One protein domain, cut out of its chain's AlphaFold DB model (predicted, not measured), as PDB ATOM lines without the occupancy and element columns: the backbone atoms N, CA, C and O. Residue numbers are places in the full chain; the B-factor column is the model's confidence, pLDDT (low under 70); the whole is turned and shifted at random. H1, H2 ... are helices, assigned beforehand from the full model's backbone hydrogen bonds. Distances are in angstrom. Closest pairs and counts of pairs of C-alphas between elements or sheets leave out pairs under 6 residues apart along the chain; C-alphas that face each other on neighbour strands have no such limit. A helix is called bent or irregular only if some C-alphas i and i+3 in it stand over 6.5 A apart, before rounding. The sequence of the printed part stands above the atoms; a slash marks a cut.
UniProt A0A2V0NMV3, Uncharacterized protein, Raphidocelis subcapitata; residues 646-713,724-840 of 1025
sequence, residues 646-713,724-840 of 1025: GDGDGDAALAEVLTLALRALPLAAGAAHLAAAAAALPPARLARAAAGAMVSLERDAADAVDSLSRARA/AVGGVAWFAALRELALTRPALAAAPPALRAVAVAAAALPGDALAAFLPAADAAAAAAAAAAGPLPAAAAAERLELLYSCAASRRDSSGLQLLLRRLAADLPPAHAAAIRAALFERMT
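This is residues 646 to 713 and 724 to 840 of the 1025 residues of an uncharacterized protein of Raphidocelis subcapitata (UniProt A0A2V0NMV3). The helices gather round H6 in the middle of a compact body, with the long helix H3 crossing it and ending in residues 705 to 713, which stick out as a free arm. H6, H7 and H8 make an up-and-down bundle, each helix running against the one before it; H2 and H4 pack on H6, H1 packs on H3, and the hairpin of H9 and H10 packs on H8 at the end far from the arm. The printed part has 185 residues with ten named helices, H1 to H10 in chain order, and no named strand; the class is all helix. The whole is compact, with a radius of gyration of the C-alphas of 16.4 A and spans of 51, 44 and 29 A.

H3, residues 683 to 713, is the longest helix at 44.7 A, from C-alpha 683 at (34.828, 111.602, -4.127) to C-alpha 713 at (51.054, 147.917, 16.167). Before it come H1, residues 650 to 664, and H2, residues 667 to 680. After it come H4, residues 725 to 740, 23.1 A long; H5, residues 743 to 746; and H6, residues 749 to 760. H7, residues 763 to 782, is 28.4 A long, with a kink of 40 degrees near residue 770; it is only just irregular, with C-alphas 768 and 771 6.9 A apart. H8 is residues 789 to 803 and H9 residues 809 to 822. H10, residues 825 to 838, ends at C-alpha 838 (25.159, 111.040, 24.277) and is irregular, with C-alphas 834 and 837 8.5 A apart.

H6 is the hub, touching six helices. H3 touches it with residues 687 to 695 alone, about perpendicular at 87 degrees, closest at the C-alphas of Ala 691 and Ala 750, 4.2 A. H1 touches H3 at a steep tilt of 47 degrees, closest at the C-alphas of Ala 655 and Ala 689, 3.9 A. H2 touches H6, closest at the C-alphas of Ala 671 and Ala 757, 4.4 A. H4 touches H6, closest at the C-alphas of Leu 734 and Val 756, 5.9 A. H5 touches H4 and H6 only at the corner, only just, with 3 pairs of C-alphas within 8 A each. H6 and H7 form a hairpin at a shallow tilt of 9 degrees, closest at the C-alphas of Leu 751 and Ala 777, 5.1 A. H10 touches H8, closest at the C-alphas of Glu 797 and Ala 834, 4.9 A. H9 and H10 form a hairpin at 15 degrees, closest at the C-alphas of Ala 820 and Ala 828, 4.8 A, while H8 and H9 are apart. Every O i to N i+4 pair is within hydrogen-bond range in H1, H2, H3, H4, H6, H8 and H9, against 13 of 16 in H7 and 8 of 10 in H10; H5 is too short for one.

The C-alphas farthest apart, of Ala 713 and Ala 821, are 56.0 A apart. Residues 714 to 723 are not printed, and C-alphas 713 and 724 are 23.9 A apart across this cut. Of the links printed whole, H7 to H8 is short and the others are tight. The mean pLDDT of the printed part is 81.1; 23 residues are under 70, among them 646 to 650 and 724 to 726.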
ATOM      1  N   GLY A 646      39.758 119.611 -21.326       47.88
ATOM      2  CA  GLY A 646      41.038 118.936 -21.599       47.88
ATOM      3  C   GLY A 646      42.201 119.289 -20.661       47.88
ATOM      4  O   GLY A 646      43.003 118.409 -20.349       47.88
ATOM      5  N   ASP A 647      42.266 120.525 -20.168       45.69
ATOM      6  CA  ASP A 647      43.333 120.990 -19.278       45.69
ATOM      7  C   ASP A 647      43.181 120.467 -17.837       45.69
ATOM      8  O   ASP A 647      42.084 120.387 -17.273       45.69
ATOM      9  N   GLY A 648      44.314 120.136 -17.206       54.75
ATOM     10  CA  GLY A 648      44.372 119.572 -15.848       54.75
ATOM     11  C   GLY A 648      43.862 120.497 -14.731       54.75
ATOM     12  O   GLY A 648      43.641 120.039 -13.609       54.75
ATOM     13  N   ASP A 649      43.620 121.772 -15.042       60.50
ATOM     14  CA  ASP A 649      43.211 122.822 -14.103       60.50
ATOM     15  C   ASP A 649      41.731 122.763 -13.688       60.50
ATOM     16  O   ASP A 649      41.307 123.498 -12.793       60.50
ATOM     17  N   GLY A 650      40.925 121.867 -14.271       65.19
ATOM     18  CA  GLY A 650      39.497 121.744 -13.944       65.19
ATOM     19  C   GLY A 650      39.202 121.521 -12.450       65.19
ATOM     20  O   GLY A 650      38.208 122.029 -11.930       65.19
ATOM     21  N   ASP A 651      40.083 120.823 -11.729       72.94
ATOM     22  CA  ASP A 651      39.944 120.618 -10.281       72.94
ATOM     23  C   ASP A 651      40.344 121.870  -9.468       72.94
ATOM     24  O   ASP A 651      39.790 122.099  -8.390       72.94
ATOM     25  N   ALA A 652      41.255 122.706  -9.984       72.19
ATOM     26  CA  ALA A 652      41.635 123.982  -9.374       72.19
ATOM     27  C   ALA A 652      40.527 125.033  -9.552       72.19
ATOM     28  O   ALA A 652      40.165 125.704  -8.584       72.19
ATOM     29  N   ALA A 653      39.908 125.096 -10.735       68.44
ATOM     30  CA  ALA A 653      38.736 125.935 -10.983       68.44
ATOM     31  C   ALA A 653      37.564 125.564 -10.053       68.44
ATOM     32  O   ALA A 653      36.975 126.437  -9.416       68.44
ATOM     33  N   LEU A 654      37.268 124.266  -9.883       73.75
ATOM     34  CA  LEU A 654      36.263 123.796  -8.919       73.75
ATOM     35  C   LEU A 654      36.606 124.195  -7.470       73.75
ATOM     36  O   LEU A 654      35.710 124.578  -6.714       73.75
ATOM     37  N   ALA A 655      37.885 124.136  -7.083       80.69
ATOM     38  CA  ALA A 655      38.345 124.576  -5.767       80.69
ATOM     39  C   ALA A 655      38.178 126.092  -5.568       80.69
ATOM     40  O   ALA A 655      37.725 126.517  -4.505       80.69
ATOM     41  N   GLU A 656      38.503 126.912  -6.569       76.56
ATOM     42  CA  GLU A 656      38.367 128.374  -6.522       76.56
ATOM     43  C   GLU A 656      36.894 128.804  -6.448       76.56
ATOM     44  O   GLU A 656      36.514 129.607  -5.594       76.56
ATOM     45  N   VAL A 657      36.036 128.198  -7.268       69.50
ATOM     46  CA  VAL A 657      34.587 128.439  -7.259       69.50
ATOM     47  C   VAL A 657      33.977 128.082  -5.903       69.50
ATOM     48  O   VAL A 657      33.216 128.871  -5.335       69.50
ATOM     49  N   LEU A 658      34.355 126.929  -5.339       79.50
ATOM     50  CA  LEU A 658      33.943 126.534  -3.993       79.50
ATOM     51  C   LEU A 658      34.486 127.510  -2.939       79.50
ATOM     52  O   LEU A 658      33.719 127.977  -2.103       79.50
ATOM     53  N   THR A 659      35.772 127.873  -3.004       81.62
ATOM     54  CA  THR A 659      36.416 128.853  -2.109       81.62
ATOM     55  C   THR A 659      35.600 130.136  -2.025       81.62
ATOM     56  O   THR A 659      35.236 130.587  -0.939       81.62
ATOM     57  N   LEU A 660      35.319 130.734  -3.179       68.25
ATOM     58  CA  LEU A 660      34.646 132.020  -3.288       68.25
ATOM     59  C   LEU A 660      33.180 131.927  -2.830       68.25
ATOM     60  O   LEU A 660      32.710 132.826  -2.129       68.25
ATOM     61  N   ALA A 661      32.489 130.816  -3.121       70.06
ATOM     62  CA  ALA A 661      31.153 130.551  -2.590       70.06
ATOM     63  C   ALA A 661      31.164 130.445  -1.052       70.06
ATOM     64  O   ALA A 661      30.368 131.109  -0.395       70.06
ATOM     65  N   LEU A 662      32.098 129.688  -0.455       80.69
ATOM     66  CA  LEU A 662      32.220 129.564   1.009       80.69
ATOM     67  C   LEU A 662      32.636 130.879   1.690       80.69
ATOM     68  O   LEU A 662      32.206 131.156   2.810       80.69
ATOM     69  N   ARG A 663      33.445 131.711   1.019       74.31
ATOM     70  CA  ARG A 663      33.797 133.061   1.488       74.31
ATOM     71  C   ARG A 663      32.561 133.964   1.546       74.31
ATOM     72  O   ARG A 663      32.364 134.649   2.548       74.31
ATOM     73  N   ALA A 664      31.744 133.972   0.495       63.44
ATOM     74  CA  ALA A 664      30.589 134.860   0.381       63.44
ATOM     75  C   ALA A 664      29.368 134.403   1.205       63.44
ATOM     76  O   ALA A 664      28.684 135.241   1.794       63.44
ATOM     77  N   LEU A 665      29.100 133.094   1.267       63.84
ATOM     78  CA  LEU A 665      27.868 132.533   1.831       63.84
ATOM     79  C   LEU A 665      27.886 132.366   3.358       63.84
ATOM     80  O   LEU A 665      28.867 131.865   3.906       63.84
ATOM     81  N   PRO A 666      26.762 132.624   4.059       68.62
ATOM     82  CA  PRO A 666      26.574 132.185   5.441       68.62
ATOM     83  C   PRO A 666      26.867 130.687   5.619       68.62
ATOM     84  O   PRO A 666      26.597 129.886   4.725       68.62
ATOM     85  N   LEU A 667      27.358 130.292   6.799       77.81
ATOM     86  CA  LEU A 667      27.844 128.933   7.088       77.81
ATOM     87  C   LEU A 667      26.899 127.808   6.619       77.81
ATOM     88  O   LEU A 667      27.340 126.884   5.940       77.81
ATOM     89  N   ALA A 668      25.603 127.900   6.935       75.94
ATOM     90  CA  ALA A 668      24.607 126.897   6.542       75.94
ATOM     91  C   ALA A 668      24.411 126.812   5.015       75.94
ATOM     92  O   ALA A 668      24.257 125.721   4.468       75.94
ATOM     93  N   ALA A 669      24.479 127.949   4.315       66.75
ATOM     94  CA  ALA A 669      24.386 128.004   2.860       66.75
ATOM     95  C   ALA A 669      25.644 127.432   2.195       66.75
ATOM     96  O   ALA A 669      25.544 126.562   1.331       66.75
ATOM     97  N   GLY A 670      26.835 127.812   2.665       76.12
ATOM     98  CA  GLY A 670      28.083 127.197   2.207       76.12
ATOM     99  C   GLY A 670      28.107 125.679   2.443       76.12
ATOM    100  O   GLY A 670      28.585 124.922   1.599       76.12
ATOM    101  N   ALA A 671      27.553 125.209   3.564       85.62
ATOM    102  CA  ALA A 671      27.470 123.783   3.869       85.62
ATOM    103  C   ALA A 671      26.522 123.043   2.909       85.62
ATOM    104  O   ALA A 671      26.853 121.947   2.455       85.62
ATOM    105  N   ALA A 672      25.396 123.657   2.524       78.44
ATOM    106  CA  ALA A 672      24.514 123.135   1.479       78.44
ATOM    107  C   ALA A 672      25.210 123.072   0.104       78.44
ATOM    108  O   ALA A 672      25.048 122.089  -0.621       78.44
ATOM    109  N   HIS A 673      26.051 124.059  -0.228       78.25
ATOM    110  CA  HIS A 673      26.886 124.030  -1.437       78.25
ATOM    111  C   HIS A 673      27.878 122.873  -1.437       78.25
ATOM    112  O   HIS A 673      27.969 122.168  -2.442       78.25
ATOM    113  N   LEU A 674      28.571 122.633  -0.320       88.00
ATOM    114  CA  LEU A 674      29.465 121.483  -0.201       88.00
ATOM    115  C   LEU A 674      28.691 120.156  -0.275       88.00
ATOM    116  O   LEU A 674      29.168 119.212  -0.901       88.00
ATOM    117  N   ALA A 675      27.484 120.089   0.295       86.62
ATOM    118  CA  ALA A 675      26.642 118.896   0.244       86.62
ATOM    119  C   ALA A 675      26.151 118.559  -1.170       86.62
ATOM    120  O   ALA A 675      26.190 117.402  -1.588       86.62
ATOM    121  N   ALA A 676      25.743 119.561  -1.942       80.31
ATOM    122  CA  ALA A 676      25.334 119.362  -3.325       80.31
ATOM    123  C   ALA A 676      26.519 119.125  -4.273       80.31
ATOM    124  O   ALA A 676      26.393 118.320  -5.195       80.31
ATOM    125  N   ALA A 677      27.680 119.742  -4.022       83.00
ATOM    126  CA  ALA A 677      28.929 119.354  -4.676       83.00
ATOM    127  C   ALA A 677      29.256 117.879  -4.380       83.00
ATOM    128  O   ALA A 677      29.664 117.144  -5.274       83.00
ATOM    129  N   ALA A 678      28.996 117.407  -3.158       87.50
ATOM    130  CA  ALA A 678      29.209 116.013  -2.783       87.50
ATOM    131  C   ALA A 678      28.224 115.027  -3.433       87.50
ATOM    132  O   ALA A 678      28.608 113.905  -3.749       87.50
ATOM    133  N   ALA A 679      26.991 115.457  -3.711       83.19
ATOM    134  CA  ALA A 679      26.035 114.702  -4.523       83.19
ATOM    135  C   ALA A 679      26.338 114.747  -6.040       83.19
ATOM    136  O   ALA A 679      25.727 114.009  -6.813       83.19
ATOM    137  N   ALA A 680      27.248 115.623  -6.479       81.06
ATOM    138  CA  ALA A 680      27.531 115.901  -7.886       81.06
ATOM    139  C   ALA A 680      28.888 115.381  -8.383       81.06
ATOM    140  O   ALA A 680      29.022 115.042  -9.560       81.06
ATOM    141  N   LEU A 681      29.902 115.368  -7.516       84.19
ATOM    142  CA  LEU A 681      31.300 115.142  -7.875       84.19
ATOM    143  C   LEU A 681      31.788 113.745  -7.453       84.19
ATOM    144  O   LEU A 681      31.424 113.267  -6.380       84.19
ATOM    145  N   PRO A 682      32.703 113.116  -8.216       88.81
ATOM    146  CA  PRO A 682      33.437 111.947  -7.739       88.81
ATOM    147  C   PRO A 682      34.186 112.256  -6.426       88.81
ATOM    148  O   PRO A 682      34.785 113.335  -6.329       88.81
ATOM    149  N   PRO A 683      34.261 111.326  -5.452       88.94
ATOM    150  CA  PRO A 683      34.828 111.602  -4.127       88.94
ATOM    151  C   PRO A 683      36.250 112.180  -4.140       88.94
ATOM    152  O   PRO A 683      36.555 113.081  -3.366       88.94
ATOM    153  N   ALA A 684      37.107 111.737  -5.065       88.50
ATOM    154  CA  ALA A 684      38.468 112.260  -5.212       88.50
ATOM    155  C   ALA A 684      38.527 113.707  -5.751       88.50
ATOM    156  O   ALA A 684      39.434 114.453  -5.387       88.50
ATOM    157  N   ARG A 685      37.560 114.124  -6.583       88.12
ATOM    158  CA  ARG A 685      37.437 115.518  -7.047       88.12
ATOM    159  C   ARG A 685      36.885 116.414  -5.946       88.12
ATOM    160  O   ARG A 685      37.454 117.468  -5.682       88.12
ATOM    161  N   LEU A 686      35.840 115.952  -5.257       90.00
ATOM    162  CA  LEU A 686      35.292 116.614  -4.073       90.00
ATOM    163  C   LEU A 686      36.374 116.836  -3.007       90.00
ATOM    164  O   LEU A 686      36.505 117.940  -2.492       90.00
ATOM    165  N   ALA A 687      37.185 115.812  -2.725       91.00
ATOM    166  CA  ALA A 687      38.303 115.879  -1.789       91.00
ATOM    167  C   ALA A 687      39.303 116.991  -2.139       91.00
ATOM    168  O   ALA A 687      39.662 117.785  -1.270       91.00
ATOM    169  N   ARG A 688      39.728 117.081  -3.408       90.06
ATOM    170  CA  ARG A 688      40.667 118.117  -3.870       90.06
ATOM    171  C   ARG A 688      40.050 119.515  -3.835       90.06
ATOM    172  O   ARG A 688      40.677 120.425  -3.297       90.06
ATOM    173  N   ALA A 689      38.814 119.673  -4.313       88.50
ATOM    174  CA  ALA A 689      38.108 120.953  -4.278       88.50
ATOM    175  C   ALA A 689      37.892 121.455  -2.837       88.50
ATOM    176  O   ALA A 689      38.201 122.606  -2.526       88.50
ATOM    177  N   ALA A 690      37.437 120.578  -1.936       91.56
ATOM    178  CA  ALA A 690      37.229 120.890  -0.523       91.56
ATOM    179  C   ALA A 690      38.544 121.202   0.211       91.56
ATOM    180  O   ALA A 690      38.588 122.134   1.014       91.56
ATOM    181  N   ALA A 691      39.627 120.470  -0.082       91.50
ATOM    182  CA  ALA A 691      40.947 120.759   0.475       91.50
ATOM    183  C   ALA A 691      41.473 122.130   0.025       91.50
ATOM    184  O   ALA A 691      41.898 122.918   0.868       91.50
ATOM    185  N   GLY A 692      41.398 122.433  -1.277       87.81
ATOM    186  CA  GLY A 692      41.803 123.730  -1.824       87.81
ATOM    187  C   GLY A 692      41.005 124.886  -1.218       87.81
ATOM    188  O   GLY A 692      41.595 125.870  -0.771       87.81
ATOM    189  N   ALA A 693      39.683 124.726  -1.096       87.62
ATOM    190  CA  ALA A 693      38.821 125.717  -0.457       87.62
ATOM    191  C   ALA A 693      39.156 125.942   1.024       87.62
ATOM    192  O   ALA A 693      39.244 127.090   1.461       87.62
ATOM    193  N   MET A 694      39.411 124.877   1.789       91.62
ATOM    194  CA  MET A 694      39.763 124.992   3.208       91.62
ATOM    195  C   MET A 694      41.122 125.669   3.417       91.62
ATOM    196  O   MET A 694      41.214 126.608   4.203       91.62
ATOM    197  N   VAL A 695      42.156 125.270   2.666       91.44
ATOM    198  CA  VAL A 695      43.490 125.904   2.721       91.44
ATOM    199  C   VAL A 695      43.409 127.387   2.346       91.44
ATOM    200  O   VAL A 695      44.046 128.233   2.973       91.44
ATOM    201  N   SER A 696      42.589 127.719   1.347       86.12
ATOM    202  CA  SER A 696      42.388 129.094   0.896       86.12
ATOM    203  C   SER A 696      41.627 129.955   1.920       86.12
ATOM    204  O   SER A 696      41.918 131.141   2.061       86.12
ATOM    205  N   LEU A 697      40.689 129.372   2.675       84.88
ATOM    206  CA  LEU A 697      40.017 130.029   3.807       84.88
ATOM    207  C   LEU A 697      40.943 130.209   5.022       84.88
ATOM    208  O   LEU A 697      40.888 131.242   5.689       84.88
ATOM    209  N   GLU A 698      41.799 129.227   5.311       87.44
ATOM    210  CA  GLU A 698      42.779 129.289   6.407       87.44
ATOM    211  C   GLU A 698      43.857 130.353   6.147       87.44
ATOM    212  O   GLU A 698      44.204 131.098   7.065       87.44
ATOM    213  N   ARG A 699      44.329 130.485   4.897       86.38
ATOM    214  CA  ARG A 699      45.254 131.557   4.487       86.38
ATOM    215  C   ARG A 699      44.628 132.943   4.657       86.38
ATOM    216  O   ARG A 699      45.214 133.776   5.339       86.38
ATOM    217  N   ASP A 700      43.421 133.158   4.131       79.06
ATOM    218  CA  ASP A 700      42.683 134.422   4.298       79.06
ATOM    219  C   ASP A 700      42.502 134.798   5.779       79.06
ATOM    220  O   ASP A 700      42.615 135.967   6.154       79.06
ATOM    221  N   ALA A 701      42.224 133.811   6.638       74.88
ATOM    222  CA  ALA A 701      42.087 134.028   8.073       74.88
ATOM    223  C   ALA A 701      43.420 134.431   8.733       74.88
ATOM    224  O   ALA A 701      43.421 135.324   9.583       74.88
ATOM    225  N   ALA A 702      44.542 133.827   8.329       76.12
ATOM    226  CA  ALA A 702      45.878 134.204   8.793       76.12
ATOM    227  C   ALA A 702      46.265 135.621   8.329       76.12
ATOM    228  O   ALA A 702      46.583 136.468   9.165       76.12
ATOM    229  N   ASP A 703      46.109 135.927   7.037       76.81
ATOM    230  CA  ASP A 703      46.373 137.256   6.466       76.81
ATOM    231  C   ASP A 703      45.518 138.345   7.142       76.81
ATOM    232  O   ASP A 703      45.966 139.477   7.377       76.81
ATOM    233  N   ALA A 704      44.281 138.001   7.517       69.88
ATOM    234  CA  ALA A 704      43.405 138.860   8.298       69.88
ATOM    235  C   ALA A 704      43.885 139.039   9.751       69.88
ATOM    236  O   ALA A 704      43.779 140.151  10.276       69.88
ATOM    237  N   VAL A 705      44.404 138.012  10.424       72.38
ATOM    238  CA  VAL A 705      44.976 138.163  11.776       72.38
ATOM    239  C   VAL A 705      46.230 139.043  11.729       72.38
ATOM    240  O   VAL A 705      46.289 140.043  12.444       72.38
ATOM    241  N   ASP A 706      47.161 138.779  10.815       78.50
ATOM    242  CA  ASP A 706      48.410 139.545  10.685       78.50
ATOM    243  C   ASP A 706      48.175 141.009  10.303       78.50
ATOM    244  O   ASP A 706      48.862 141.922  10.771       78.50
ATOM    245  N   SER A 707      47.165 141.278   9.477       70.69
ATOM    246  CA  SER A 707      46.795 142.650   9.115       70.69
ATOM    247  C   SER A 707      46.118 143.407  10.269       70.69
ATOM    248  O   SER A 707      46.268 144.624  10.359       70.69
ATOM    249  N   LEU A 708      45.425 142.713  11.183       67.94
ATOM    250  CA  LEU A 708      44.933 143.303  12.440       67.94
ATOM    251  C   LEU A 708      46.083 143.587  13.411       67.94
ATOM    252  O   LEU A 708      46.142 144.678  13.976       67.94
ATOM    253  N   SER A 709      47.008 142.638  13.571       77.94
ATOM    254  CA  SER A 709      48.198 142.790  14.414       77.94
ATOM    255  C   SER A 709      49.060 143.971  13.959       77.94
ATOM    256  O   SER A 709      49.442 144.801  14.782       77.94
ATOM    257  N   ARG A 710      49.287 144.116  12.644       79.69
ATOM    258  CA  ARG A 710      50.028 145.251  12.067       79.69
ATOM    259  C   ARG A 710      49.308 146.589  12.244       79.69
ATOM    260  O   ARG A 710      49.953 147.539  12.668       79.69
ATOM    261  N   ALA A 711      47.998 146.667  11.991       72.75
ATOM    262  CA  ALA A 711      47.228 147.899  12.216       72.75
ATOM    263  C   ALA A 711      47.238 148.326  13.697       72.75
ATOM    264  O   ALA A 711      47.408 149.502  14.012       72.75
ATOM    265  N   ARG A 712      47.135 147.358  14.619       77.00
ATOM    266  CA  ARG A 712      47.220 147.606  16.064       77.00
ATOM    267  C   ARG A 712      48.615 148.060  16.502       77.00
ATOM    268  O   ARG A 712      48.711 148.912  17.377       77.00
ATOM    269  N   ALA A 713      49.672 147.520  15.895       80.44
ATOM    270  CA  ALA A 713      51.054 147.917  16.167       80.44
ATOM    271  C   ALA A 713      51.412 149.301  15.594       80.44
ATOM    272  O   ALA A 713      52.219 150.008  16.190       80.44
ATOM    273  N   ALA A 724      34.696 138.731   3.691       54.91
ATOM    274  CA  ALA A 724      33.499 138.053   3.234       54.91
ATOM    275  C   ALA A 724      32.901 137.267   4.417       54.91
ATOM    276  O   ALA A 724      33.584 136.460   5.053       54.91
ATOM    277  N   VAL A 725      31.651 137.593   4.769       62.06
ATOM    278  CA  VAL A 725      31.031 137.233   6.061       62.06
ATOM    279  C   VAL A 725      31.005 135.715   6.274       62.06
ATOM    280  O   VAL A 725      31.188 135.240   7.396       62.06
ATOM    281  N   GLY A 726      30.863 134.957   5.185       64.81
ATOM    282  CA  GLY A 726      30.957 133.502   5.168       64.81
ATOM    283  C   GLY A 726      32.306 132.966   5.625       64.81
ATOM    284  O   GLY A 726      32.356 132.142   6.535       64.81
ATOM    285  N   GLY A 727      33.410 133.472   5.067       71.81
ATOM    286  CA  GLY A 727      34.754 132.962   5.362       71.81
ATOM    287  C   GLY A 727      35.128 133.070   6.843       71.81
ATOM    288  O   GLY A 727      35.695 132.138   7.417       71.81
ATOM    289  N   VAL A 728      34.714 134.160   7.499       74.19
ATOM    290  CA  VAL A 728      34.881 134.339   8.952       74.19
ATOM    291  C   VAL A 728      34.024 133.340   9.737       74.19
ATOM    292  O   VAL A 728      34.514 132.741  10.693       74.19
ATOM    293  N   ALA A 729      32.770 133.114   9.327       77.56
ATOM    294  CA  ALA A 729      31.880 132.146   9.970       77.56
ATOM    295  C   ALA A 729      32.372 130.692   9.815       77.56
ATOM    296  O   ALA A 729      32.294 129.915  10.768       77.56
ATOM    297  N   TRP A 730      32.927 130.341   8.651       85.50
ATOM    298  CA  TRP A 730      33.578 129.055   8.383       85.50
ATOM    299  C   TRP A 730      34.797 128.827   9.278       85.50
ATOM    300  O   TRP A 730      34.891 127.791   9.938       85.50
ATOM    301  N   PHE A 731      35.697 129.810   9.365       84.81
ATOM    302  CA  PHE A 731      36.877 129.713  10.223       84.81
ATOM    303  C   PHE A 731      36.515 129.662  11.718       84.81
ATOM    304  O   PHE A 731      37.081 128.865  12.467       84.81
ATOM    305  N   ALA A 732      35.531 130.452  12.158       82.62
ATOM    306  CA  ALA A 732      35.027 130.408  13.531       82.62
ATOM    307  C   ALA A 732      34.409 129.041  13.878       82.62
ATOM    308  O   ALA A 732      34.718 128.483  14.932       82.62
ATOM    309  N   ALA A 733      33.601 128.466  12.979       86.12
ATOM    310  CA  ALA A 733      33.029 127.132  13.158       86.12
ATOM    311  C   ALA A 733      34.108 126.039  13.208       86.12
ATOM    312  O   ALA A 733      34.040 125.162  14.069       86.12
ATOM    313  N   LEU A 734      35.138 126.116  12.354       90.19
ATOM    314  CA  LEU A 734      36.277 125.198  12.418       90.19
ATOM    315  C   LEU A 734      37.011 125.297  13.761       90.19
ATOM    316  O   LEU A 734      37.319 124.268  14.358       90.19
ATOM    317  N   ARG A 735      37.258 126.512  14.268       86.88
ATOM    318  CA  ARG A 735      37.926 126.705  15.565       86.88
ATOM    319  C   ARG A 735      37.104 126.174  16.739       86.88
ATOM    320  O   ARG A 735      37.674 125.531  17.611       86.88
ATOM    321  N   GLU A 736      35.793 126.396  16.766       87.25
ATOM    322  CA  GLU A 736      34.918 125.862  17.822       87.25
ATOM    323  C   GLU A 736      34.863 124.324  17.804       87.25
ATOM    324  O   GLU A 736      34.952 123.672  18.851       87.25
ATOM    325  N   LEU A 737      34.792 123.727  16.612       87.38
ATOM    326  CA  LEU A 737      34.878 122.276  16.461       87.38
ATOM    327  C   LEU A 737      36.260 121.746  16.866       87.38
ATOM    328  O   LEU A 737      36.325 120.734  17.548       87.38
ATOM    329  N   ALA A 738      37.353 122.433  16.533       87.88
ATOM    330  CA  ALA A 738      38.699 122.037  16.952       87.88
ATOM    331  C   ALA A 738      38.919 122.159  18.473       87.88
ATOM    332  O   ALA A 738      39.609 121.325  19.052       87.88
ATOM    333  N   LEU A 739      38.303 123.143  19.143       85.19
ATOM    334  CA  LEU A 739      38.336 123.264  20.609       85.19
ATOM    335  C   LEU A 739      37.599 122.110  21.304       85.19
ATOM    336  O   LEU A 739      38.049 121.628  22.339       85.19
ATOM    337  N   THR A 740      36.479 121.656  20.737       82.19
ATOM    338  CA  THR A 740      35.691 120.536  21.289       82.19
ATOM    339  C   THR A 740      36.177 119.160  20.819       82.19
ATOM    340  O   THR A 740      35.920 118.159  21.487       82.19
ATOM    341  N   ARG A 741      36.891 119.094  19.687       87.56
ATOM    342  CA  ARG A 741      37.451 117.888  19.058       87.56
ATOM    343  C   ARG A 741      38.883 118.173  18.561       87.56
ATOM    344  O   ARG A 741      39.073 118.393  17.364       87.56
ATOM    345  N   PRO A 742      39.909 118.125  19.435       85.50
ATOM    346  CA  PRO A 742      41.288 118.502  19.084       85.50
ATOM    347  C   PRO A 742      41.883 117.754  17.883       85.50
ATOM    348  O   PRO A 742      42.637 118.339  17.107       85.50
ATOM    349  N   ALA A 743      41.489 116.494  17.663       85.81
ATOM    350  CA  ALA A 743      41.889 115.708  16.493       85.81
ATOM    351  C   ALA A 743      41.510 116.368  15.147       85.81
ATOM    352  O   ALA A 743      42.183 116.143  14.142       85.81
ATOM    353  N   LEU A 744      40.491 117.239  15.117       87.31
ATOM    354  CA  LEU A 744      40.114 117.990  13.918       87.31
ATOM    355  C   LEU A 744      41.168 119.026  13.502       87.31
ATOM    356  O   LEU A 744      41.270 119.330  12.317       87.31
ATOM    357  N   ALA A 745      41.979 119.549  14.426       85.69
ATOM    358  CA  ALA A 745      43.047 120.486  14.075       85.69
ATOM    359  C   ALA A 745      44.140 119.808  13.223       85.69
ATOM    360  O   ALA A 745      44.613 120.384  12.246       85.69
ATOM    361  N   ALA A 746      44.485 118.560  13.558       84.12
ATOM    362  CA  ALA A 746      45.470 117.750  12.837       84.12
ATOM    363  C   ALA A 746      44.899 117.034  11.593       84.12
ATOM    364  O   ALA A 746      45.655 116.466  10.805       84.12
ATOM    365  N   ALA A 747      43.578 117.058  11.396       86.69
ATOM    366  CA  ALA A 747      42.916 116.404  10.271       86.69
ATOM    367  C   ALA A 747      43.314 117.011   8.905       86.69
ATOM    368  O   ALA A 747      43.524 118.225   8.819       86.69
ATOM    369  N   PRO A 748      43.329 116.219   7.811       88.50
ATOM    370  CA  PRO A 748      43.533 116.733   6.456       88.50
ATOM    371  C   PRO A 748      42.516 117.829   6.076       88.50
ATOM    372  O   PRO A 748      41.353 117.730   6.481       88.50
ATOM    373  N   PRO A 749      42.874 118.827   5.241       89.94
ATOM    374  CA  PRO A 749      42.000 119.971   4.946       89.94
ATOM    375  C   PRO A 749      40.611 119.599   4.398       89.94
ATOM    376  O   PRO A 749      39.618 120.217   4.771       89.94
ATOM    377  N   ALA A 750      40.509 118.546   3.577       90.25
ATOM    378  CA  ALA A 750      39.220 118.038   3.098       90.25
ATOM    379  C   ALA A 750      38.319 117.535   4.243       90.25
ATOM    380  O   ALA A 750      37.125 117.826   4.253       90.25
ATOM    381  N   LEU A 751      38.892 116.820   5.225       91.06
ATOM    382  CA  LEU A 751      38.168 116.334   6.404       91.06
ATOM    383  C   LEU A 751      37.719 117.503   7.292       91.06
ATOM    384  O   LEU A 751      36.579 117.502   7.755       91.06
ATOM    385  N   ARG A 752      38.562 118.534   7.458       93.38
ATOM    386  CA  ARG A 752      38.182 119.782   8.147       93.38
ATOM    387  C   ARG A 752      36.969 120.447   7.481       93.38
ATOM    388  O   ARG A 752      35.997 120.754   8.169       93.38
ATOM    389  N   ALA A 753      36.975 120.578   6.153       93.38
ATOM    390  CA  ALA A 753      35.874 121.181   5.399       93.38
ATOM    391  C   ALA A 753      34.546 120.413   5.549       93.38
ATOM    392  O   ALA A 753      33.517 121.008   5.882       93.38
ATOM    393  N   VAL A 754      34.554 119.088   5.340       93.50
ATOM    394  CA  VAL A 754      33.317 118.287   5.428       93.50
ATOM    395  C   VAL A 754      32.810 118.145   6.865       93.50
ATOM    396  O   VAL A 754      31.599 118.094   7.064       93.50
ATOM    397  N   ALA A 755      33.686 118.162   7.874       93.50
ATOM    398  CA  ALA A 755      33.280 118.160   9.282       93.50
ATOM    399  C   ALA A 755      32.570 119.464   9.689       93.50
ATOM    400  O   ALA A 755      31.560 119.415  10.397       93.50
ATOM    401  N   VAL A 756      33.045 120.620   9.207       93.62
ATOM    402  CA  VAL A 756      32.371 121.918   9.407       93.62
ATOM    403  C   VAL A 756      31.003 121.933   8.718       93.62
ATOM    404  O   VAL A 756      30.016 122.344   9.332       93.62
ATOM    405  N   ALA A 757      30.906 121.415   7.488       91.38
ATOM    406  CA  ALA A 757      29.623 121.294   6.796       91.38
ATOM    407  C   ALA A 757      28.655 120.341   7.519       91.38
ATOM    408  O   ALA A 757      27.497 120.696   7.734       91.38
ATOM    409  N   ALA A 758      29.120 119.170   7.966       91.75
ATOM    410  CA  ALA A 758      28.300 118.208   8.702       91.75
ATOM    411  C   ALA A 758      27.750 118.803  10.013       91.75
ATOM    412  O   ALA A 758      26.572 118.630  10.337       91.75
ATOM    413  N   ALA A 759      28.559 119.582  10.738       90.56
ATOM    414  CA  ALA A 759      28.093 120.302  11.920       90.56
ATOM    415  C   ALA A 759      26.990 121.331  11.595       90.56
ATOM    416  O   ALA A 759      26.090 121.517  12.413       90.56
ATOM    417  N   ALA A 760      27.022 121.957  10.412       86.25
ATOM    418  CA  ALA A 760      26.113 123.030  10.001       86.25
ATOM    419  C   ALA A 760      24.831 122.586   9.257       86.25
ATOM    420  O   ALA A 760      23.892 123.376   9.168       86.25
ATOM    421  N   LEU A 761      24.768 121.363   8.717       82.81
ATOM    422  CA  LEU A 761      23.630 120.885   7.908       82.81
ATOM    423  C   LEU A 761      22.410 120.426   8.741       82.81
ATOM    424  O   LEU A 761      22.580 119.745   9.757       82.81
ATOM    425  N   PRO A 762      21.166 120.693   8.295       77.50
ATOM    426  CA  PRO A 762      19.960 120.150   8.924       77.50
ATOM    427  C   PRO A 762      19.857 118.624   8.748       77.50
ATOM    428  O   PRO A 762      20.474 118.052   7.851       77.50
ATOM    429  N   GLY A 763      19.057 117.962   9.595       71.38
ATOM    430  CA  GLY A 763      19.026 116.495   9.729       71.38
ATOM    431  C   GLY A 763      18.824 115.708   8.426       71.38
ATOM    432  O   GLY A 763      19.565 114.759   8.179       71.38
ATOM    433  N   ASP A 764      17.884 116.120   7.569       72.00
ATOM    434  CA  ASP A 764      17.627 115.452   6.282       72.00
ATOM    435  C   ASP A 764      18.797 115.574   5.298       72.00
ATOM    436  O   ASP A 764      19.228 114.583   4.710       72.00
ATOM    437  N   ALA A 765      19.349 116.781   5.147       74.00
ATOM    438  CA  ALA A 765      20.483 117.026   4.256       74.00
ATOM    439  C   ALA A 765      21.767 116.356   4.771       74.00
ATOM    440  O   ALA A 765      22.578 115.872   3.983       74.00
ATOM    441  N   LEU A 766      21.934 116.285   6.095       83.38
ATOM    442  CA  LEU A 766      23.056 115.614   6.741       83.38
ATOM    443  C   LEU A 766      23.072 114.107   6.442       83.38
ATOM    444  O   LEU A 766      24.135 113.572   6.128       83.38
ATOM    445  N   ALA A 767      21.919 113.430   6.500       81.06
ATOM    446  CA  ALA A 767      21.829 111.994   6.226       81.06
ATOM    447  C   ALA A 767      22.303 111.638   4.804       81.06
ATOM    448  O   ALA A 767      23.082 110.703   4.635       81.06
ATOM    449  N   ALA A 768      21.911 112.433   3.803       80.62
ATOM    450  CA  ALA A 768      22.369 112.265   2.424       80.62
ATOM    451  C   ALA A 768      23.845 112.667   2.215       80.62
ATOM    452  O   ALA A 768      24.529 112.096   1.366       80.62
ATOM    453  N   PHE A 769      24.352 113.639   2.980       87.19
ATOM    454  CA  PHE A 769      25.725 114.139   2.853       87.19
ATOM    455  C   PHE A 769      26.784 113.198   3.443       87.19
ATOM    456  O   PHE A 769      27.861 113.051   2.866       87.19
ATOM    457  N   LEU A 770      26.504 112.563   4.587       89.12
ATOM    458  CA  LEU A 770      27.501 111.819   5.371       89.12
ATOM    459  C   LEU A 770      28.253 110.708   4.602       89.12
ATOM    460  O   LEU A 770      29.475 110.645   4.750       89.12
ATOM    461  N   PRO A 771      27.614 109.872   3.755       88.38
ATOM    462  CA  PRO A 771      28.334 108.870   2.962       88.38
ATOM    463  C   PRO A 771      29.296 109.490   1.940       88.38
ATOM    464  O   PRO A 771      30.421 109.020   1.775       88.38
ATOM    465  N   ALA A 772      28.884 110.577   1.283       86.44
ATOM    466  CA  ALA A 772      29.725 111.282   0.319       86.44
ATOM    467  C   ALA A 772      30.874 112.039   1.012       86.44
ATOM    468  O   ALA A 772      31.993 112.068   0.500       86.44
ATOM    469  N   ALA A 773      30.621 112.593   2.204       88.38
ATOM    470  CA  ALA A 773      31.625 113.224   3.053       88.38
ATOM    471  C   ALA A 773      32.707 112.234   3.514       88.38
ATOM    472  O   ALA A 773      33.895 112.555   3.417       88.38
ATOM    473  N   ASP A 774      32.328 111.025   3.953       91.12
ATOM    474  CA  ASP A 774      33.314 109.993   4.291       91.12
ATOM    475  C   ASP A 774      34.104 109.538   3.061       91.12
ATOM    476  O   ASP A 774      35.330 109.495   3.113       91.12
ATOM    477  N   ALA A 775      33.442 109.290   1.927       89.25
ATOM    478  CA  ALA A 775      34.131 108.913   0.694       89.25
ATOM    479  C   ALA A 775      35.146 109.984   0.236       89.25
ATOM    480  O   ALA A 775      36.235 109.643  -0.235       89.25
ATOM    481  N   ALA A 776      34.835 111.278   0.403       86.94
ATOM    482  CA  ALA A 776      35.785 112.366   0.150       86.94
ATOM    483  C   ALA A 776      36.960 112.342   1.131       86.94
ATOM    484  O   ALA A 776      38.115 112.446   0.718       86.94
ATOM    485  N   ALA A 777      36.687 112.196   2.428       86.38
ATOM    486  CA  ALA A 777      37.730 112.153   3.444       86.38
ATOM    487  C   ALA A 777      38.625 110.902   3.302       86.38
ATOM    488  O   ALA A 777      39.834 110.980   3.524       86.38
ATOM    489  N   ALA A 778      38.060 109.778   2.852       87.19
ATOM    490  CA  ALA A 778      38.779 108.569   2.471       87.19
ATOM    491  C   ALA A 778      39.690 108.810   1.263       87.19
ATOM    492  O   ALA A 778      40.874 108.487   1.326       87.19
ATOM    493  N   ALA A 779      39.176 109.424   0.192       85.88
ATOM    494  CA  ALA A 779      39.966 109.744  -0.996       85.88
ATOM    495  C   ALA A 779      41.092 110.754  -0.699       85.88
ATOM    496  O   ALA A 779      42.205 110.598  -1.200       85.88
ATOM    497  N   ALA A 780      40.829 111.753   0.152       83.25
ATOM    498  CA  ALA A 780      41.831 112.716   0.609       83.25
ATOM    499  C   ALA A 780      42.965 112.040   1.389       83.25
ATOM    500  O   ALA A 780      44.135 112.332   1.156       83.25
ATOM    501  N   ALA A 781      42.626 111.134   2.306       78.69
ATOM    502  CA  ALA A 781      43.618 110.462   3.131       78.69
ATOM    503  C   ALA A 781      44.370 109.358   2.367       78.69
ATOM    504  O   ALA A 781      45.576 109.227   2.543       78.69
ATOM    505  N   ALA A 782      43.712 108.646   1.445       79.94
ATOM    506  CA  ALA A 782      44.365 107.698   0.539       79.94
ATOM    507  C   ALA A 782      45.399 108.378  -0.379       79.94
ATOM    508  O   ALA A 782      46.436 107.789  -0.680       79.94
ATOM    509  N   ALA A 783      45.162 109.634  -0.778       77.69
ATOM    510  CA  ALA A 783      46.138 110.437  -1.519       77.69
ATOM    511  C   ALA A 783      47.377 110.829  -0.684       77.69
ATOM    512  O   ALA A 783      48.404 111.175  -1.261       77.69
ATOM    513  N   ALA A 784      47.302 110.752   0.651       71.56
ATOM    514  CA  ALA A 784      48.441 110.923   1.557       71.56
ATOM    515  C   ALA A 784      49.157 109.593   1.894       71.56
ATOM    516  O   ALA A 784      50.206 109.614   2.534       71.56
ATOM    517  N   GLY A 785      48.613 108.448   1.466       74.75
ATOM    518  CA  GLY A 785      49.182 107.113   1.663       74.75
ATOM    519  C   GLY A 785      48.134 106.048   2.025       74.75
ATOM    520  O   GLY A 785      46.990 106.375   2.351       74.75
ATOM    521  N   PRO A 786      48.492 104.752   1.985       64.25
ATOM    522  CA  PRO A 786      47.602 103.678   2.419       64.25
ATOM    523  C   PRO A 786      47.345 103.764   3.932       64.25
ATOM    524  O   PRO A 786      48.260 103.628   4.743       64.25
ATOM    525  N   LEU A 787      46.084 103.975   4.318       61.28
ATOM    526  CA  LEU A 787      45.684 104.056   5.723       61.28
ATOM    527  C   LEU A 787      45.539 102.667   6.373       61.28
ATOM    528  O   LEU A 787      44.866 101.802   5.807       61.28
ATOM    529  N   PRO A 788      46.034 102.472   7.610       70.94
ATOM    530  CA  PRO A 788      45.609 101.368   8.465       70.94
ATOM    531  C   PRO A 788      44.100 101.425   8.754       70.94
ATOM    532  O   PRO A 788      43.527 102.506   8.892       70.94
ATOM    533  N   ALA A 789      43.459 100.266   8.937       66.69
ATOM    534  CA  ALA A 789      42.017 100.182   9.199       66.69
ATOM    535  C   ALA A 789      41.566 100.983  10.443       66.69
ATOM    536  O   ALA A 789      40.482 101.562  10.434       66.69
ATOM    537  N   ALA A 790      42.418 101.085  11.473       69.19
ATOM    538  CA  ALA A 790      42.170 101.920  12.653       69.19
ATOM    539  C   ALA A 790      42.009 103.412  12.299       69.19
ATOM    540  O   ALA A 790      41.021 104.029  12.684       69.19
ATOM    541  N   ALA A 791      42.897 103.965  11.466       74.56
ATOM    542  CA  ALA A 791      42.830 105.365  11.038       74.56
ATOM    543  C   ALA A 791      41.589 105.668  10.169       74.56
ATOM    544  O   ALA A 791      41.103 106.799  10.132       74.56
ATOM    545  N   ALA A 792      41.042 104.662   9.475       72.88
ATOM    546  CA  ALA A 792      39.770 104.797   8.765       72.88
ATOM    547  C   ALA A 792      38.565 104.861   9.725       72.88
ATOM    548  O   ALA A 792      37.639 105.632   9.472       72.88
ATOM    549  N   ALA A 793      38.591 104.106  10.831       79.62
ATOM    550  CA  ALA A 793      37.575 104.183  11.880       79.62
ATOM    551  C   ALA A 793      37.641 105.522  12.637       79.62
ATOM    552  O   ALA A 793      36.633 106.220  12.719       79.62
ATOM    553  N   GLU A 794      38.833 105.944  13.072       83.94
ATOM    554  CA  GLU A 794      39.060 107.229  13.759       83.94
ATOM    555  C   GLU A 794      38.576 108.435  12.930       83.94
ATOM    556  O   GLU A 794      37.982 109.373  13.466       83.94
ATOM    557  N   ARG A 795      38.758 108.396  11.601       87.75
ATOM    558  CA  ARG A 795      38.229 109.406  10.663       87.75
ATOM    559  C   ARG A 795      36.701 109.489  10.697       87.75
ATOM    560  O   ARG A 795      36.148 110.589  10.763       87.75
ATOM    561  N   LEU A 796      36.033 108.339  10.609       86.62
ATOM    562  CA  LEU A 796      34.574 108.236  10.648       86.62
ATOM    563  C   LEU A 796      34.036 108.695  12.008       86.62
ATOM    564  O   LEU A 796      33.103 109.496  12.063       86.62
ATOM    565  N   GLU A 797      34.657 108.252  13.100       89.69
ATOM    566  CA  GLU A 797      34.315 108.675  14.458       89.69
ATOM    567  C   GLU A 797      34.440 110.192  14.627       89.69
ATOM    568  O   GLU A 797      33.513 110.838  15.123       89.69
ATOM    569  N   LEU A 798      35.531 110.792  14.138       89.25
ATOM    570  CA  LEU A 798      35.725 112.241  14.156       89.25
ATOM    571  C   LEU A 798      34.616 112.971  13.380       89.25
ATOM    572  O   LEU A 798      34.019 113.906  13.923       89.25
ATOM    573  N   LEU A 799      34.284 112.518  12.165       90.94
ATOM    574  CA  LEU A 799      33.206 113.090  11.349       90.94
ATOM    575  C   LEU A 799      31.850 113.040  12.078       90.94
ATOM    576  O   LEU A 799      31.160 114.060  12.149       90.94
ATOM    577  N   TYR A 800      31.494 111.901  12.676       91.06
ATOM    578  CA  TYR A 800      30.260 111.757  13.460       91.06
ATOM    579  C   TYR A 800      30.262 112.592  14.742       91.06
ATOM    580  O   TYR A 800      29.236 113.177  15.105       91.06
ATOM    581  N   SER A 801      31.417 112.721  15.394       89.44
ATOM    582  CA  SER A 801      31.576 113.556  16.582       89.44
ATOM    583  C   SER A 801      31.314 115.042  16.289       89.44
ATOM    584  O   SER A 801      30.682 115.716  17.106       89.44
ATOM    585  N   CYS A 802      31.717 115.521  15.103       90.88
ATOM    586  CA  CYS A 802      31.445 116.874  14.612       90.88
ATOM    587  C   CYS A 802      30.005 117.035  14.101       90.88
ATOM    588  O   CYS A 802      29.363 118.044  14.390       90.88
ATOM    589  N   ALA A 803      29.464 116.036  13.396       89.25
ATOM    590  CA  ALA A 803      28.080 116.036  12.915       89.25
ATOM    591  C   ALA A 803      27.045 116.101  14.056       89.25
ATOM    592  O   ALA A 803      25.944 116.607  13.864       89.25
ATOM    593  N   ALA A 804      27.388 115.627  15.255       87.19
ATOM    594  CA  ALA A 804      26.535 115.723  16.439       87.19
ATOM    595  C   ALA A 804      26.727 117.015  17.262       87.19
ATOM    596  O   ALA A 804      26.055 117.194  18.288       87.19
ATOM    597  N   SER A 805      27.650 117.902  16.885       80.56
ATOM    598  CA  SER A 805      27.822 119.205  17.543       80.56
ATOM    599  C   SER A 805      26.589 120.092  17.333       80.56
ATOM    600  O   SER A 805      25.879 119.956  16.338       80.56
ATOM    601  N   ARG A 806      26.323 121.003  18.280       69.69
ATOM    602  CA  ARG A 806      25.244 122.016  18.216       69.69
ATOM    603  C   ARG A 806      23.808 121.484  17.999       69.69
ATOM    604  O   ARG A 806      22.940 122.241  17.577       69.69
ATOM    605  N   ARG A 807      23.537 120.207  18.294       78.81
ATOM    606  CA  ARG A 807      22.195 119.594  18.219       78.81
ATOM    607  C   ARG A 807      21.605 119.373  19.608       78.81
ATOM    608  O   ARG A 807      22.336 119.035  20.542       78.81
ATOM    609  N   ASP A 808      20.295 119.574  19.719       76.44
ATOM    610  CA  ASP A 808      19.512 119.341  20.932       76.44
ATOM    611  C   ASP A 808      19.469 117.844  21.282       76.44
ATOM    612  O   ASP A 808      19.694 116.981  20.433       76.44
ATOM    613  N   SER A 809      19.195 117.506  22.544       72.88
ATOM    614  CA  SER A 809      19.237 116.109  22.995       72.88
ATOM    615  C   SER A 809      18.172 115.240  22.317       72.88
ATOM    616  O   SER A 809      18.486 114.119  21.917       72.88
ATOM    617  N   SER A 810      16.950 115.760  22.145       72.75
ATOM    618  CA  SER A 810      15.801 115.093  21.515       72.75
ATOM    619  C   SER A 810      15.971 114.880  20.010       72.75
ATOM    620  O   SER A 810      15.874 113.743  19.540       72.75
ATOM    621  N   GLY A 811      16.262 115.942  19.254       69.25
ATOM    622  CA  GLY A 811      16.493 115.873  17.812       69.25
ATOM    623  C   GLY A 811      17.713 115.027  17.461       69.25
ATOM    624  O   GLY A 811      17.675 114.276  16.483       69.25
ATOM    625  N   LEU A 812      18.755 115.044  18.302       80.00
ATOM    626  CA  LEU A 812      19.893 114.135  18.162       80.00
ATOM    627  C   LEU A 812      19.476 112.662  18.295       80.00
ATOM    628  O   LEU A 812      19.894 111.873  17.457       80.00
ATOM    629  N   GLN A 813      18.646 112.265  19.272       85.81
ATOM    630  CA  GLN A 813      18.245 110.850  19.390       85.81
ATOM    631  C   GLN A 813      17.532 110.346  18.127       85.81
ATOM    632  O   GLN A 813      17.860 109.273  17.621       85.81
ATOM    633  N   LEU A 814      16.583 111.129  17.604       78.69
ATOM    634  CA  LEU A 814      15.837 110.783  16.390       78.69
ATOM    635  C   LEU A 814      16.759 110.694  15.168       78.69
ATOM    636  O   LEU A 814      16.677 109.735  14.398       78.69
ATOM    637  N   LEU A 815      17.677 111.654  15.028       79.50
ATOM    638  CA  LEU A 815      18.685 111.656  13.973       79.50
ATOM    639  C   LEU A 815      19.589 110.417  14.055       79.50
ATOM    640  O   LEU A 815      19.805 109.773  13.037       79.50
ATOM    641  N   LEU A 816      20.094 110.051  15.238       86.75
ATOM    642  CA  LEU A 816      21.012 108.913  15.386       86.75
ATOM    643  C   LEU A 816      20.353 107.571  15.055       86.75
ATOM    644  O   LEU A 816      20.976 106.756  14.377       86.75
ATOM    645  N   ARG A 817      19.093 107.357  15.458       84.25
ATOM    646  CA  ARG A 817      18.335 106.146  15.088       84.25
ATOM    647  C   ARG A 817      18.120 106.056  13.583       84.25
ATOM    648  O   ARG A 817      18.352 105.007  12.995       84.25
ATOM    649  N   ARG A 818      17.738 107.172  12.954       83.38
ATOM    650  CA  ARG A 818      17.558 107.248  11.502       83.38
ATOM    651  C   ARG A 818      18.870 107.024  10.751       83.38
ATOM    652  O   ARG A 818      18.905 106.198   9.852       83.38
ATOM    653  N   LEU A 819      19.962 107.679  11.150       83.81
ATOM    654  CA  LEU A 819      21.281 107.465  10.543       83.81
ATOM    655  C   LEU A 819      21.766 106.018  10.710       83.81
ATOM    656  O   LEU A 819      22.413 105.500   9.810       83.81
ATOM    657  N   ALA A 820      21.456 105.353  11.825       85.25
ATOM    658  CA  ALA A 820      21.791 103.943  12.009       85.25
ATOM    659  C   ALA A 820      20.930 102.993  11.156       85.25
ATOM    660  O   ALA A 820      21.425 101.946  10.754       85.25
ATOM    661  N   ALA A 821      19.675 103.349  10.863       83.62
ATOM    662  CA  ALA A 821      18.795 102.571   9.990       83.62
ATOM    663  C   ALA A 821      19.079 102.788   8.489       83.62
ATOM    664  O   ALA A 821      19.039 101.835   7.715       83.62
ATOM    665  N   ASP A 822      19.373 104.030   8.089       81.31
ATOM    666  CA  ASP A 822      19.489 104.448   6.685       81.31
ATOM    667  C   ASP A 822      20.907 104.250   6.096       81.31
ATOM    668  O   ASP A 822      21.063 104.238   4.873       81.31
ATOM    669  N   LEU A 823      21.957 104.140   6.928       81.44
ATOM    670  CA  LEU A 823      23.363 104.128   6.483       81.44
ATOM    671  C   LEU A 823      24.056 102.756   6.614       81.44
ATOM    672  O   LEU A 823      23.635 101.916   7.410       81.44
ATOM    673  N   PRO A 824      25.166 102.514   5.880       84.12
ATOM    674  CA  PRO A 824      25.886 101.245   5.952       84.12
ATOM    675  C   PRO A 824      26.393 100.922   7.372       84.12
ATOM    676  O   PRO A 824      26.815 101.836   8.086       84.12
ATOM    677  N   PRO A 825      26.477  99.640   7.780       83.06
ATOM    678  CA  PRO A 825      26.769  99.262   9.170       83.06
ATOM    679  C   PRO A 825      28.082  99.803   9.771       83.06
ATOM    680  O   PRO A 825      28.172  99.990  10.983       83.06
ATOM    681  N   ALA A 826      29.090 100.118   8.947       83.38
ATOM    682  CA  ALA A 826      30.317 100.790   9.392       83.38
ATOM    683  C   ALA A 826      30.054 102.204   9.954       83.38
ATOM    684  O   ALA A 826      30.686 102.614  10.927       83.38
ATOM    685  N   HIS A 827      29.075 102.922   9.398       87.69
ATOM    686  CA  HIS A 827      28.629 104.216   9.910       87.69
ATOM    687  C   HIS A 827      27.889 104.054  11.243       87.69
ATOM    688  O   HIS A 827      28.151 104.815  12.169       87.69
ATOM    689  N   ALA A 828      27.039 103.031  11.394       87.94
ATOM    690  CA  ALA A 828      26.397 102.720  12.676       87.94
ATOM    691  C   ALA A 828      27.428 102.364  13.769       87.94
ATOM    692  O   ALA A 828      27.307 102.818  14.908       87.94
ATOM    693  N   ALA A 829      28.487 101.623  13.422       87.06
ATOM    694  CA  ALA A 829      29.595 101.335  14.333       87.06
ATOM    695  C   ALA A 829      30.350 102.610  14.762       87.06
ATOM    696  O   ALA A 829      30.563 102.815  15.958       87.06
ATOM    697  N   ALA A 830      30.678 103.499  13.817       87.31
ATOM    698  CA  ALA A 830      31.330 104.780  14.105       87.31
ATOM    699  C   ALA A 830      30.437 105.738  14.916       87.31
ATOM    700  O   ALA A 830      30.920 106.397  15.836       87.31
ATOM    701  N   ILE A 831      29.126 105.772  14.644       88.25
ATOM    702  CA  ILE A 831      28.135 106.483  15.467       88.25
ATOM    703  C   ILE A 831      28.168 105.949  16.905       88.25
ATOM    704  O   ILE A 831      28.222 106.741  17.849       88.25
ATOM    705  N   ARG A 832      28.182 104.619  17.087       89.69
ATOM    706  CA  ARG A 832      28.251 103.989  18.415       89.69
ATOM    707  C   ARG A 832      29.520 104.373  19.167       89.69
ATOM    708  O   ARG A 832      29.426 104.701  20.344       89.69
ATOM    709  N   ALA A 833      30.675 104.335  18.509       85.50
ATOM    710  CA  ALA A 833      31.958 104.672  19.122       85.50
ATOM    711  C   ALA A 833      32.062 106.171  19.467       85.50
ATOM    712  O   ALA A 833      32.354 106.521  20.609       85.50
ATOM    713  N   ALA A 834      31.729 107.060  18.528       85.75
ATOM    714  CA  ALA A 834      31.899 108.504  18.695       85.75
ATOM    715  C   ALA A 834      30.899 109.169  19.657       85.75
ATOM    716  O   ALA A 834      31.175 110.259  20.171       85.75
ATOM    717  N   LEU A 835      29.711 108.578  19.845       87.06
ATOM    718  CA  LEU A 835      28.569 109.244  20.490       87.06
ATOM    719  C   LEU A 835      27.911 108.442  21.621       87.06
ATOM    720  O   LEU A 835      26.872 108.881  22.110       87.06
ATOM    721  N   PHE A 836      28.504 107.324  22.064       85.56
ATOM    722  CA  PHE A 836      27.980 106.459  23.134       85.56
ATOM    723  C   PHE A 836      27.410 107.236  24.334       85.56
ATOM    724  O   PHE A 836      26.241 107.081  24.678       85.56
ATOM    725  N   GLU A 837      28.204 108.142  24.911       83.44
ATOM    726  CA  GLU A 837      27.857 108.927  26.107       83.44
ATOM    727  C   GLU A 837      26.688 109.913  25.905       83.44
ATOM    728  O   GLU A 837      26.191 110.500  26.864       83.44
ATOM    729  N   ARG A 838      26.247 110.122  24.656       80.25
ATOM    730  CA  ARG A 838      25.159 111.040  24.277       80.25
ATOM    731  C   ARG A 838      23.887 110.315  23.824       80.25
ATOM    732  O   ARG A 838      22.924 110.981  23.434       80.25
ATOM    733  N   MET A 839      23.867 108.982  23.845       82.00
ATOM    734  CA  MET A 839      22.698 108.181  23.475       82.00
ATOM    735  C   MET A 839      21.818 107.876  24.688       82.00
ATOM    736  O   MET A 839      22.312 107.596  25.779       82.00
ATOM    737  N   THR A 840      20.501 107.858  24.490       86.06
ATOM    738  CA  THR A 840      19.608 107.148  25.417       86.06
ATOM    739  C   THR A 840      19.792 105.632  25.260       86.06
ATOM    740  O   THR A 840      20.199 105.194  24.182       86.06
TER     741      THR A 840